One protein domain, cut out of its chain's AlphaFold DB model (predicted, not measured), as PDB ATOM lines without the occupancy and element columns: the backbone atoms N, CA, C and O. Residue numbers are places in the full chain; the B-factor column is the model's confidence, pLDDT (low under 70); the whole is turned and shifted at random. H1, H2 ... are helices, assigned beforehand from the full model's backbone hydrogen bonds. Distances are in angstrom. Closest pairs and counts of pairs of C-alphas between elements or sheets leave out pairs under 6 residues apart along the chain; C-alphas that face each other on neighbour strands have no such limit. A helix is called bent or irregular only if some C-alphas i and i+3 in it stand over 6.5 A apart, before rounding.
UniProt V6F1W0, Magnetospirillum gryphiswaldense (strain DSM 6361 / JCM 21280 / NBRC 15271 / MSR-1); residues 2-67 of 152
ATOM      1  N   ILE A   2     -35.542 -32.871  11.725       82.75
ATOM      2  CA  ILE A   2     -36.088 -31.798  10.872       82.75
ATOM      3  C   ILE A   2     -35.351 -31.797   9.526       82.75
ATOM      4  O   ILE A   2     -34.119 -31.866   9.507       82.75
ATOM      5  N   ALA A   3     -36.082 -31.692   8.413       91.62
ATOM      6  CA  ALA A   3     -35.501 -31.676   7.071       91.62
ATOM      7  C   ALA A   3     -34.450 -30.548   6.914       91.62
ATOM      8  O   ALA A   3     -34.710 -29.421   7.346       91.62
ATOM      9  N   PRO A   4     -33.293 -30.786   6.259       91.56
ATOM     10  CA  PRO A   4     -32.235 -29.779   6.127       91.56
ATOM     11  C   PRO A   4     -32.710 -28.454   5.520       91.56
ATOM     12  O   PRO A   4     -32.353 -27.388   6.014       91.56
ATOM     13  N   LYS A   5     -33.570 -28.510   4.492       94.31
ATOM     14  CA  LYS A   5     -34.165 -27.315   3.870       94.31
ATOM     15  C   LYS A   5     -34.919 -26.465   4.894       94.31
ATOM     16  O   LYS A   5     -34.685 -25.265   4.973       94.31
ATOM     17  N   LEU A   6     -35.752 -27.101   5.721       94.94
ATOM     18  CA  LEU A   6     -36.518 -26.420   6.761       94.94
ATOM     19  C   LEU A   6     -35.600 -25.794   7.822       94.94
ATOM     20  O   LEU A   6     -35.833 -24.659   8.224       94.94
ATOM     21  N   GLN A   7     -34.506 -26.463   8.207       94.50
ATOM     22  CA  GLN A   7     -33.532 -25.886   9.144       94.50
ATOM     23  C   GLN A   7     -32.926 -24.577   8.620       94.50
ATOM     24  O   GLN A   7     -32.787 -23.628   9.391       94.50
ATOM     25  N   PHE A   8     -32.583 -24.508   7.331       95.00
ATOM     26  CA  PHE A   8     -32.054 -23.287   6.717       95.00
ATOM     27  C   PHE A   8     -33.120 -22.208   6.523       95.00
ATOM     28  O   PHE A   8     -32.816 -21.035   6.728       95.00
ATOM     29  N   THR A   9     -34.353 -22.574   6.165       97.12
ATOM     30  CA  THR A   9     -35.465 -21.617   6.066       97.12
ATOM     31  C   THR A   9     -35.720 -20.942   7.406       97.12
ATOM     32  O   THR A   9     -35.734 -19.716   7.477       97.12
ATOM     33  N   LEU A  10     -35.831 -21.727   8.479       96.94
ATOM     34  CA  LEU A  10     -36.021 -21.191   9.824       96.94
ATOM     35  C   LEU A  10     -34.834 -20.311  10.246       96.94
ATOM     36  O   LEU A  10     -35.030 -19.288  10.891       96.94
ATOM     37  N   LEU A  11     -33.602 -20.672   9.863       96.38
ATOM     38  CA  LEU A  11     -32.423 -19.877  10.211       96.38
ATOM     39  C   LEU A  11     -32.432 -18.519   9.507       96.38
ATOM     40  O   LEU A  11     -32.055 -17.517  10.102       96.38
ATOM     41  N   ARG A  12     -32.869 -18.482   8.244       97.31
ATOM     42  CA  ARG A  12     -33.042 -17.235   7.489       97.31
ATOM     43  C   ARG A  12     -34.165 -16.383   8.064       97.31
ATOM     44  O   ARG A  12     -33.993 -15.177   8.153       97.31
ATOM     45  N   ALA A  13     -35.269 -17.000   8.481       98.25
ATOM     46  CA  ALA A  13     -36.355 -16.296   9.156       98.25
ATOM     47  C   ALA A  13     -35.877 -15.677  10.479       98.25
ATOM     48  O   ALA A  13     -36.101 -14.497  10.718       98.25
ATOM     49  N   TRP A  14     -35.134 -16.437  11.290       98.50
ATOM     50  CA  TRP A  14     -34.506 -15.925  12.507       98.50
ATOM     51  C   TRP A  14     -33.520 -14.790  12.217       98.50
ATOM     52  O   TRP A  14     -33.546 -13.771  12.896       98.50
ATOM     53  N   HIS A  15     -32.683 -14.935  11.187       98.38
ATOM     54  CA  HIS A  15     -31.764 -13.876  10.783       98.38
ATOM     55  C   HIS A  15     -32.524 -12.613  10.371       98.38
ATOM     56  O   HIS A  15     -32.136 -11.532  10.784       98.38
ATOM     57  N   ALA A  16     -33.592 -12.738   9.577       98.25
ATOM     58  CA  ALA A  16     -34.409 -11.606   9.148       98.25
ATOM     59  C   ALA A  16     -35.090 -10.908  10.332       98.25
ATOM     60  O   ALA A  16     -35.109  -9.681  10.372       98.25
ATOM     61  N   TRP A  17     -35.583 -11.671  11.312       98.56
ATOM     62  CA  TRP A  17     -36.094 -11.122  12.567       98.56
ATOM     63  C   TRP A  17     -34.996 -10.356  13.317       98.56
ATOM     64  O   TRP A  17     -35.179  -9.177  13.602       98.56
ATOM     65  N   LEU A  18     -33.842 -10.982  13.570       98.62
ATOM     66  CA  LEU A  18     -32.739 -10.349  14.294       98.62
ATOM     67  C   LEU A  18     -32.254  -9.073  13.593       98.62
ATOM     68  O   LEU A  18     -32.158  -8.025  14.221       98.62
ATOM     69  N   SER A  19     -31.964  -9.148  12.290       97.94
ATOM     70  CA  SER A  19     -31.447  -8.008  11.531       97.94
ATOM     71  C   SER A  19     -32.493  -6.915  11.345       97.94
ATOM     72  O   SER A  19     -32.158  -5.742  11.420       97.94
ATOM     73  N   GLY A  20     -33.756  -7.283  11.109       98.06
ATOM     74  CA  GLY A  20     -34.851  -6.325  10.967       98.06
ATOM     75  C   GLY A  20     -35.117  -5.579  12.271       98.06
ATOM     76  O   GLY A  20     -35.165  -4.355  12.265       98.06
ATOM     77  N   GLY A  21     -35.198  -6.305  13.391       98.44
ATOM     78  CA  GLY A  21     -35.319  -5.708  14.720       98.44
ATOM     79  C   GLY A  21     -34.143  -4.789  15.043       98.44
ATOM     80  O   GLY A  21     -34.357  -3.670  15.489       98.44
ATOM     81  N   PHE A  22     -32.911  -5.210  14.738       98.06
ATOM     82  CA  PHE A  22     -31.725  -4.382  14.969       98.06
ATOM     83  C   PHE A  22     -31.760  -3.082  14.160       98.06
ATOM     84  O   PHE A  22     -31.501  -2.020  14.711       98.06
ATOM     85  N   VAL A  23     -32.092  -3.144  12.864       98.19
ATOM     86  CA  VAL A  23     -32.174  -1.944  12.014       98.19
ATOM     87  C   VAL A  23     -33.224  -0.977  12.545       98.19
ATOM     88  O   VAL A  23     -32.938   0.210  12.640       98.19
ATOM     89  N   VAL A  24     -34.408  -1.473  12.919       98.50
ATOM     90  CA  VAL A  24     -35.451  -0.622  13.503       98.50
ATOM     91  C   VAL A  24     -34.959   0.001  14.805       98.50
ATOM     92  O   VAL A  24     -35.062   1.212  14.942       98.50
ATOM     93  N   ALA A  25     -34.371  -0.780  15.715       98.06
ATOM     94  CA  ALA A  25     -33.834  -0.256  16.969       98.06
ATOM     95  C   ALA A  25     -32.789   0.843  16.721       98.06
ATOM     96  O   ALA A  25     -32.867   1.915  17.306       98.06
ATOM     97  N   TRP A  26     -31.855   0.619  15.797       96.69
ATOM     98  CA  TRP A  26     -30.796   1.579  15.496       96.69
ATOM     99  C   TRP A  26     -31.323   2.903  14.930       96.69
ATOM    100  O   TRP A  26     -30.919   3.960  15.402       96.69
ATOM    101  N   ILE A  27     -32.242   2.870  13.958       97.50
ATOM    102  CA  ILE A  27     -32.745   4.102  13.321       97.50
ATOM    103  C   ILE A  27     -33.775   4.857  14.171       97.50
ATOM    104  O   ILE A  27     -34.134   5.970  13.812       97.50
ATOM    105  N   THR A  28     -34.299   4.239  15.235       97.88
ATOM    106  CA  THR A  28     -35.331   4.834  16.101       97.88
ATOM    107  C   THR A  28     -34.817   5.217  17.485       97.88
ATOM    108  O   THR A  28     -35.619   5.527  18.362       97.88
ATOM    109  N   ALA A  29     -33.497   5.196  17.689       93.88
ATOM    110  CA  ALA A  29     -32.868   5.498  18.976       93.88
ATOM    111  C   ALA A  29     -33.103   6.940  19.471       93.88
ATOM    112  O   ALA A  29     -32.848   7.219  20.638       93.88
ATOM    113  N   ASP A  30     -33.613   7.827  18.613       92.38
ATOM    114  CA  ASP A  30     -33.978   9.197  18.973       92.38
ATOM    115  C   ASP A  30     -35.178   9.261  19.935       92.38
ATOM    116  O   ASP A  30     -36.059   8.392  19.934       92.38
ATOM    117  N   GLU A  31     -35.246  10.347  20.713       86.69
ATOM    118  CA  GLU A  31     -36.267  10.573  21.750       86.69
ATOM    119  C   GLU A  31     -37.702  10.458  21.206       86.69
ATOM    120  O   GLU A  31     -38.546   9.787  21.806       86.69
ATOM    121  N   ASP A  32     -37.968  11.024  20.023       94.38
ATOM    122  CA  ASP A  32     -39.296  11.029  19.389       94.38
ATOM    123  C   ASP A  32     -39.788   9.627  18.982       94.38
ATOM    124  O   ASP A  32     -40.989   9.398  18.817       94.38
ATOM    125  N   THR A  33     -38.874   8.668  18.818       96.31
ATOM    126  CA  THR A  33     -39.178   7.295  18.393       96.31
ATOM    127  C   THR A  33     -38.757   6.244  19.416       96.31
ATOM    128  O   THR A  33     -38.782   5.046  19.118       96.31
ATOM    129  N   TYR A  34     -38.457   6.659  20.647       95.12
ATOM    130  CA  TYR A  34     -37.876   5.800  21.675       95.12
ATOM    131  C   TYR A  34     -38.710   4.545  21.978       95.12
ATOM    132  O   TYR A  34     -38.175   3.449  22.141       95.12
ATOM    133  N   ALA A  35     -40.043   4.649  21.957       97.38
ATOM    134  CA  ALA A  35     -40.917   3.488  22.143       97.38
ATOM    135  C   ALA A  35     -40.702   2.401  21.067       97.38
ATOM    136  O   ALA A  35     -40.777   1.203  21.357       97.38
ATOM    137  N   MET A  36     -40.408   2.801  19.822       98.31
ATOM    138  CA  MET A  36     -40.062   1.870  18.745       98.31
ATOM    139  C   MET A  36     -38.679   1.261  18.967       98.31
ATOM    140  O   MET A  36     -38.533   0.051  18.778       98.31
ATOM    141  N   HIS A  37     -37.704   2.063  19.407       98.25
ATOM    142  CA  HIS A  37     -36.367   1.586  19.755       98.25
ATOM    143  C   HIS A  37     -36.432   0.508  20.831       98.25
ATOM    144  O   HIS A  37     -35.918  -0.593  20.632       98.25
ATOM    145  N   GLN A  38     -37.143   0.785  21.923       97.88
ATOM    146  CA  GLN A  38     -37.289  -0.127  23.050       97.88
ATOM    147  C   GLN A  38     -37.989  -1.427  22.627       97.88
ATOM    148  O   GLN A  38     -37.475  -2.522  22.866       97.88
ATOM    149  N   PHE A  39     -39.123  -1.335  21.920       98.44
ATOM    150  CA  PHE A  39     -39.824  -2.519  21.411       98.44
ATOM    151  C   PHE A  39     -38.935  -3.363  20.485       98.44
ATOM    152  O   PHE A  39     -38.862  -4.589  20.620       98.44
ATOM    153  N   ALA A  40     -38.237  -2.719  19.548       98.69
ATOM    154  CA  ALA A  40     -37.343  -3.396  18.619       98.69
ATOM    155  C   ALA A  40     -36.134  -4.021  19.338       98.69
ATOM    156  O   ALA A  40     -35.760  -5.153  19.022       98.69
ATOM    157  N   GLY A  41     -35.582  -3.349  20.352       98.38
ATOM    158  CA  GLY A  41     -34.532  -3.862  21.231       98.38
ATOM    159  C   GLY A  41     -34.958  -5.135  21.962       98.38
ATOM    160  O   GLY A  41     -34.254  -6.149  21.912       98.38
ATOM    161  N   TYR A  42     -36.166  -5.156  22.533       98.69
ATOM    162  CA  TYR A  42     -36.739  -6.362  23.138       98.69
ATOM    163  C   TYR A  42     -36.977  -7.483  22.122       98.69
ATOM    164  O   TYR A  42     -36.725  -8.653  22.423       98.69
ATOM    165  N   ALA A  43     -37.407  -7.157  20.901       98.75
ATOM    166  CA  ALA A  43     -37.553  -8.143  19.833       98.75
ATOM    167  C   ALA A  43     -36.200  -8.770  19.439       98.75
ATOM    168  O   ALA A  43     -36.130  -9.982  19.213       98.75
ATOM    169  N   VAL A  44     -35.120  -7.980  19.400       98.81
ATOM    170  CA  VAL A  44     -33.745  -8.467  19.191       98.81
ATOM    171  C   VAL A  44     -33.304  -9.357  20.350       98.81
ATOM    172  O   VAL A  44     -32.829 -10.469  20.109       98.81
ATOM    173  N   LEU A  45     -33.508  -8.929  21.599       98.75
ATOM    174  CA  LEU A  45     -33.165  -9.723  22.781       98.75
ATOM    175  C   LEU A  45     -33.899 -11.072  22.777       98.75
ATOM    176  O   LEU A  45     -33.280 -12.118  22.980       98.75
ATOM    177  N   ALA A  46     -35.195 -11.076  22.461       98.75
ATOM    178  CA  ALA A  46     -35.981 -12.297  22.322       98.75
ATOM    179  C   ALA A  46     -35.422 -13.218  21.223       98.75
ATOM    180  O   ALA A  46     -35.277 -14.423  21.447       98.75
ATOM    181  N   ALA A  47     -35.034 -12.675  20.064       98.75
ATOM    182  CA  ALA A  47     -34.393 -13.453  19.003       98.75
ATOM    183  C   ALA A  47     -33.067 -14.084  19.471       98.75
ATOM    184  O   ALA A  47     -32.790 -15.244  19.144       98.75
ATOM    185  N   ILE A  48     -32.259 -13.364  20.258       98.62
ATOM    186  CA  ILE A  48     -31.024 -13.888  20.861       98.62
ATOM    187  C   ILE A  48     -31.340 -15.021  21.844       98.62
ATOM    188  O   ILE A  48     -30.763 -16.103  21.725       98.62
ATOM    189  N   VAL A  49     -32.296 -14.835  22.758       98.62
ATOM    190  CA  VAL A  49     -32.708 -15.876  23.716       98.62
ATOM    191  C   VAL A  49     -33.182 -17.133  22.987       98.62
ATOM    192  O   VAL A  49     -32.690 -18.228  23.266       98.62
ATOM    193  N   VAL A  50     -34.055 -16.991  21.984       98.44
ATOM    194  CA  VAL A  50     -34.504 -18.111  21.141       98.44
ATOM    195  C   VAL A  50     -33.312 -18.818  20.498       98.44
ATOM    196  O   VAL A  50     -33.240 -20.049  20.516       98.44
ATOM    197  N   ARG A  51     -32.337 -18.071  19.963       97.94
ATOM    198  CA  ARG A  51     -31.139 -18.658  19.351       97.94
ATOM    199  C   ARG A  51     -30.357 -19.511  20.339       97.94
ATOM    200  O   ARG A  51     -29.948 -20.616  19.980       97.94
ATOM    201  N   LEU A  52     -30.137 -18.998  21.545       97.81
ATOM    202  CA  LEU A  52     -29.381 -19.682  22.589       97.81
ATOM    203  C   LEU A  52     -30.111 -20.948  23.050       97.81
ATOM    204  O   LEU A  52     -29.508 -22.019  23.053       97.81
ATOM    205  N   LEU A  53     -31.416 -20.860  23.325       97.88
ATOM    206  CA  LEU A  53     -32.237 -22.003  23.740       97.88
ATOM    207  C   LEU A  53     -32.256 -23.113  22.681       97.88
ATOM    208  O   LEU A  53     -32.013 -24.280  22.993       97.88
ATOM    209  N   VAL A  54     -32.469 -22.767  21.409       96.88
ATOM    210  CA  VAL A  54     -32.465 -23.754  20.317       96.88
ATOM    211  C   VAL A  54     -31.074 -24.378  20.141       96.88
ATOM    212  O   VAL A  54     -30.958 -25.576  19.877       96.88
ATOM    213  N   ALA A  55     -29.998 -23.607  20.325       96.31
ATOM    214  CA  ALA A  55     -28.634 -24.112  20.193       96.31
ATOM    215  C   ALA A  55     -28.250 -25.154  21.263       96.31
ATOM    216  O   ALA A  55     -27.416 -26.027  20.975       96.31
ATOM    217  N   LEU A  56     -28.860 -25.092  22.456       95.56
ATOM    218  CA  LEU A  56     -28.659 -26.067  23.537       95.56
ATOM    219  C   LEU A  56     -29.138 -27.468  23.133       95.56
ATOM    220  O   LEU A  56     -28.435 -28.450  23.373       95.56
ATOM    221  N   ILE A  57     -30.283 -27.554  22.452       95.56
ATOM    222  CA  ILE A  57     -30.912 -28.826  22.059       95.56
ATOM    223  C   ILE A  57     -30.604 -29.263  20.619       95.56
ATOM    224  O   ILE A  57     -30.913 -30.389  20.229       95.56
ATOM    225  N   ALA A  58     -29.983 -28.406  19.804       94.62
ATOM    226  CA  ALA A  58     -29.688 -28.725  18.410       94.62
ATOM    227  C   ALA A  58     -28.754 -29.954  18.275       94.62
ATOM    228  O   ALA A  58     -27.757 -30.069  18.994       94.62
ATOM    229  N   PRO A  59     -28.988 -30.878  17.326       92.38
ATOM    230  CA  PRO A  59     -28.111 -32.034  17.134       92.38
ATOM    231  C   PRO A  59     -26.722 -31.629  16.611       92.38
ATOM    232  O   PRO A  59     -26.497 -30.509  16.136       92.38
ATOM    233  N   LYS A  60     -25.737 -32.532  16.725       89.88
ATOM    234  CA  LYS A  60     -24.398 -32.312  16.143       89.88
ATOM    235  C   LYS A  60     -24.527 -32.114  14.625       89.88
ATOM    236  O   LYS A  60     -25.302 -32.801  13.973       89.88
ATOM    237  N   GLY A  61     -23.786 -31.149  14.080       86.69
ATOM    238  CA  GLY A  61     -23.833 -30.809  12.653       86.69
ATOM    239  C   GLY A  61     -25.007 -29.919  12.223       86.69
ATOM    240  O   GLY A  61     -25.017 -29.467  11.083       86.69
ATOM    241  N   SER A  62     -25.962 -29.610  13.111       92.25
ATOM    242  CA  SER A  62     -27.040 -28.673  12.777       92.25
ATOM    243  C   SER A  62     -26.512 -27.235  12.638       92.25
ATOM    244  O   SER A  62     -25.728 -26.794  13.487       92.25
ATOM    245  N   PRO A  63     -26.983 -26.455  11.644       91.94
ATOM    246  CA  PRO A  63     -26.701 -25.020  11.541       91.94
ATOM    247  C   PRO A  63     -27.271 -24.200  12.719       91.94
ATOM    248  O   PRO A  63     -26.935 -23.025  12.877       91.94
ATOM    249  N   TRP A  64     -28.105 -24.807  13.569       94.69
ATOM    250  CA  TRP A  64     -28.644 -24.191  14.784       94.69
ATOM    251  C   TRP A  64     -27.697 -24.199  15.981       94.69
ATOM    252  O   TRP A  64     -27.955 -23.523  16.968       94.69
ATOM    253  N   ARG A  65     -26.574 -24.916  15.893       94.56
ATOM    254  CA  ARG A  65     -25.539 -24.883  16.927       94.56
ATOM    255  C   ARG A  65     -24.903 -23.498  17.050       94.56
ATOM    256  O   ARG A  65     -24.867 -22.720  16.093       94.56
ATOM    257  N   LEU A  66     -24.343 -23.231  18.230       94.62
ATOM    258  CA  LEU A  66     -23.501 -22.059  18.437       94.62
ATOM    259  C   LEU A  66     -22.325 -22.056  17.446       94.62
ATOM    260  O   LEU A  66     -21.793 -23.129  17.120       94.62
ATOM    261  N   PRO A  67     -21.927 -20.871  16.952       92.44
ATOM    262  CA  PRO A  67     -20.774 -20.744  16.077       92.44
ATOM    263  C   PRO A  67     -19.520 -21.271  16.777       92.44
ATOM    264  O   PRO A  67     -19.295 -21.041  17.960       92.44
TER     265      PRO A  67
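Overview. This is residues 2 to 67 of the 152 residues of a protein of Magnetospirillum gryphiswaldense (strain DSM 6361 / JCM 21280 / NBRC 15271 / MSR-1) (UniProt V6F1W0). A long helical hairpin: H2 runs back beside H1 after a tight turn, and the two helices spread apart toward the other end, where the tail, residues 58 to 67, folds back. The printed part has 66 residues with two named helices, H1 then H2, and no named strand; its class is all helix. It is a loose rod, with a radius of gyration of the C-alphas of 14.2 A and spans of 45 by 20 by 16 A.

Along the chain. H2, residues 31 to 57, is 39.8 A long and ends at C-alpha 57 (-30.912, -28.826, 22.059). It is irregular, with C-alphas 32 and 35 8.2 A apart, and has a kink of 28 degrees near residue 38. H1, residues 4 to 27, is 34.6 A long and begins at C-alpha 4 (-32.235, -29.779, 6.127).

Arrangement. H2, with residues 36 to 48 alone, touches H1; the closest C-alphas, of Ala 25 and His 37, are 4.2 A apart. This helical hairpin has a shallow tilt of 26 degrees, opposite ways. Every O i to N i+4 pair is within hydrogen-bond range in H1, and 20 of 23 in H2.

Size, cuts and confidence. The C-alphas farthest apart, of Asp 32 and Lys 60, are 45.9 A apart. The printed part has no cut, the link from H1 to H2 is tight, and no printed residue is under 70 in pLDDT.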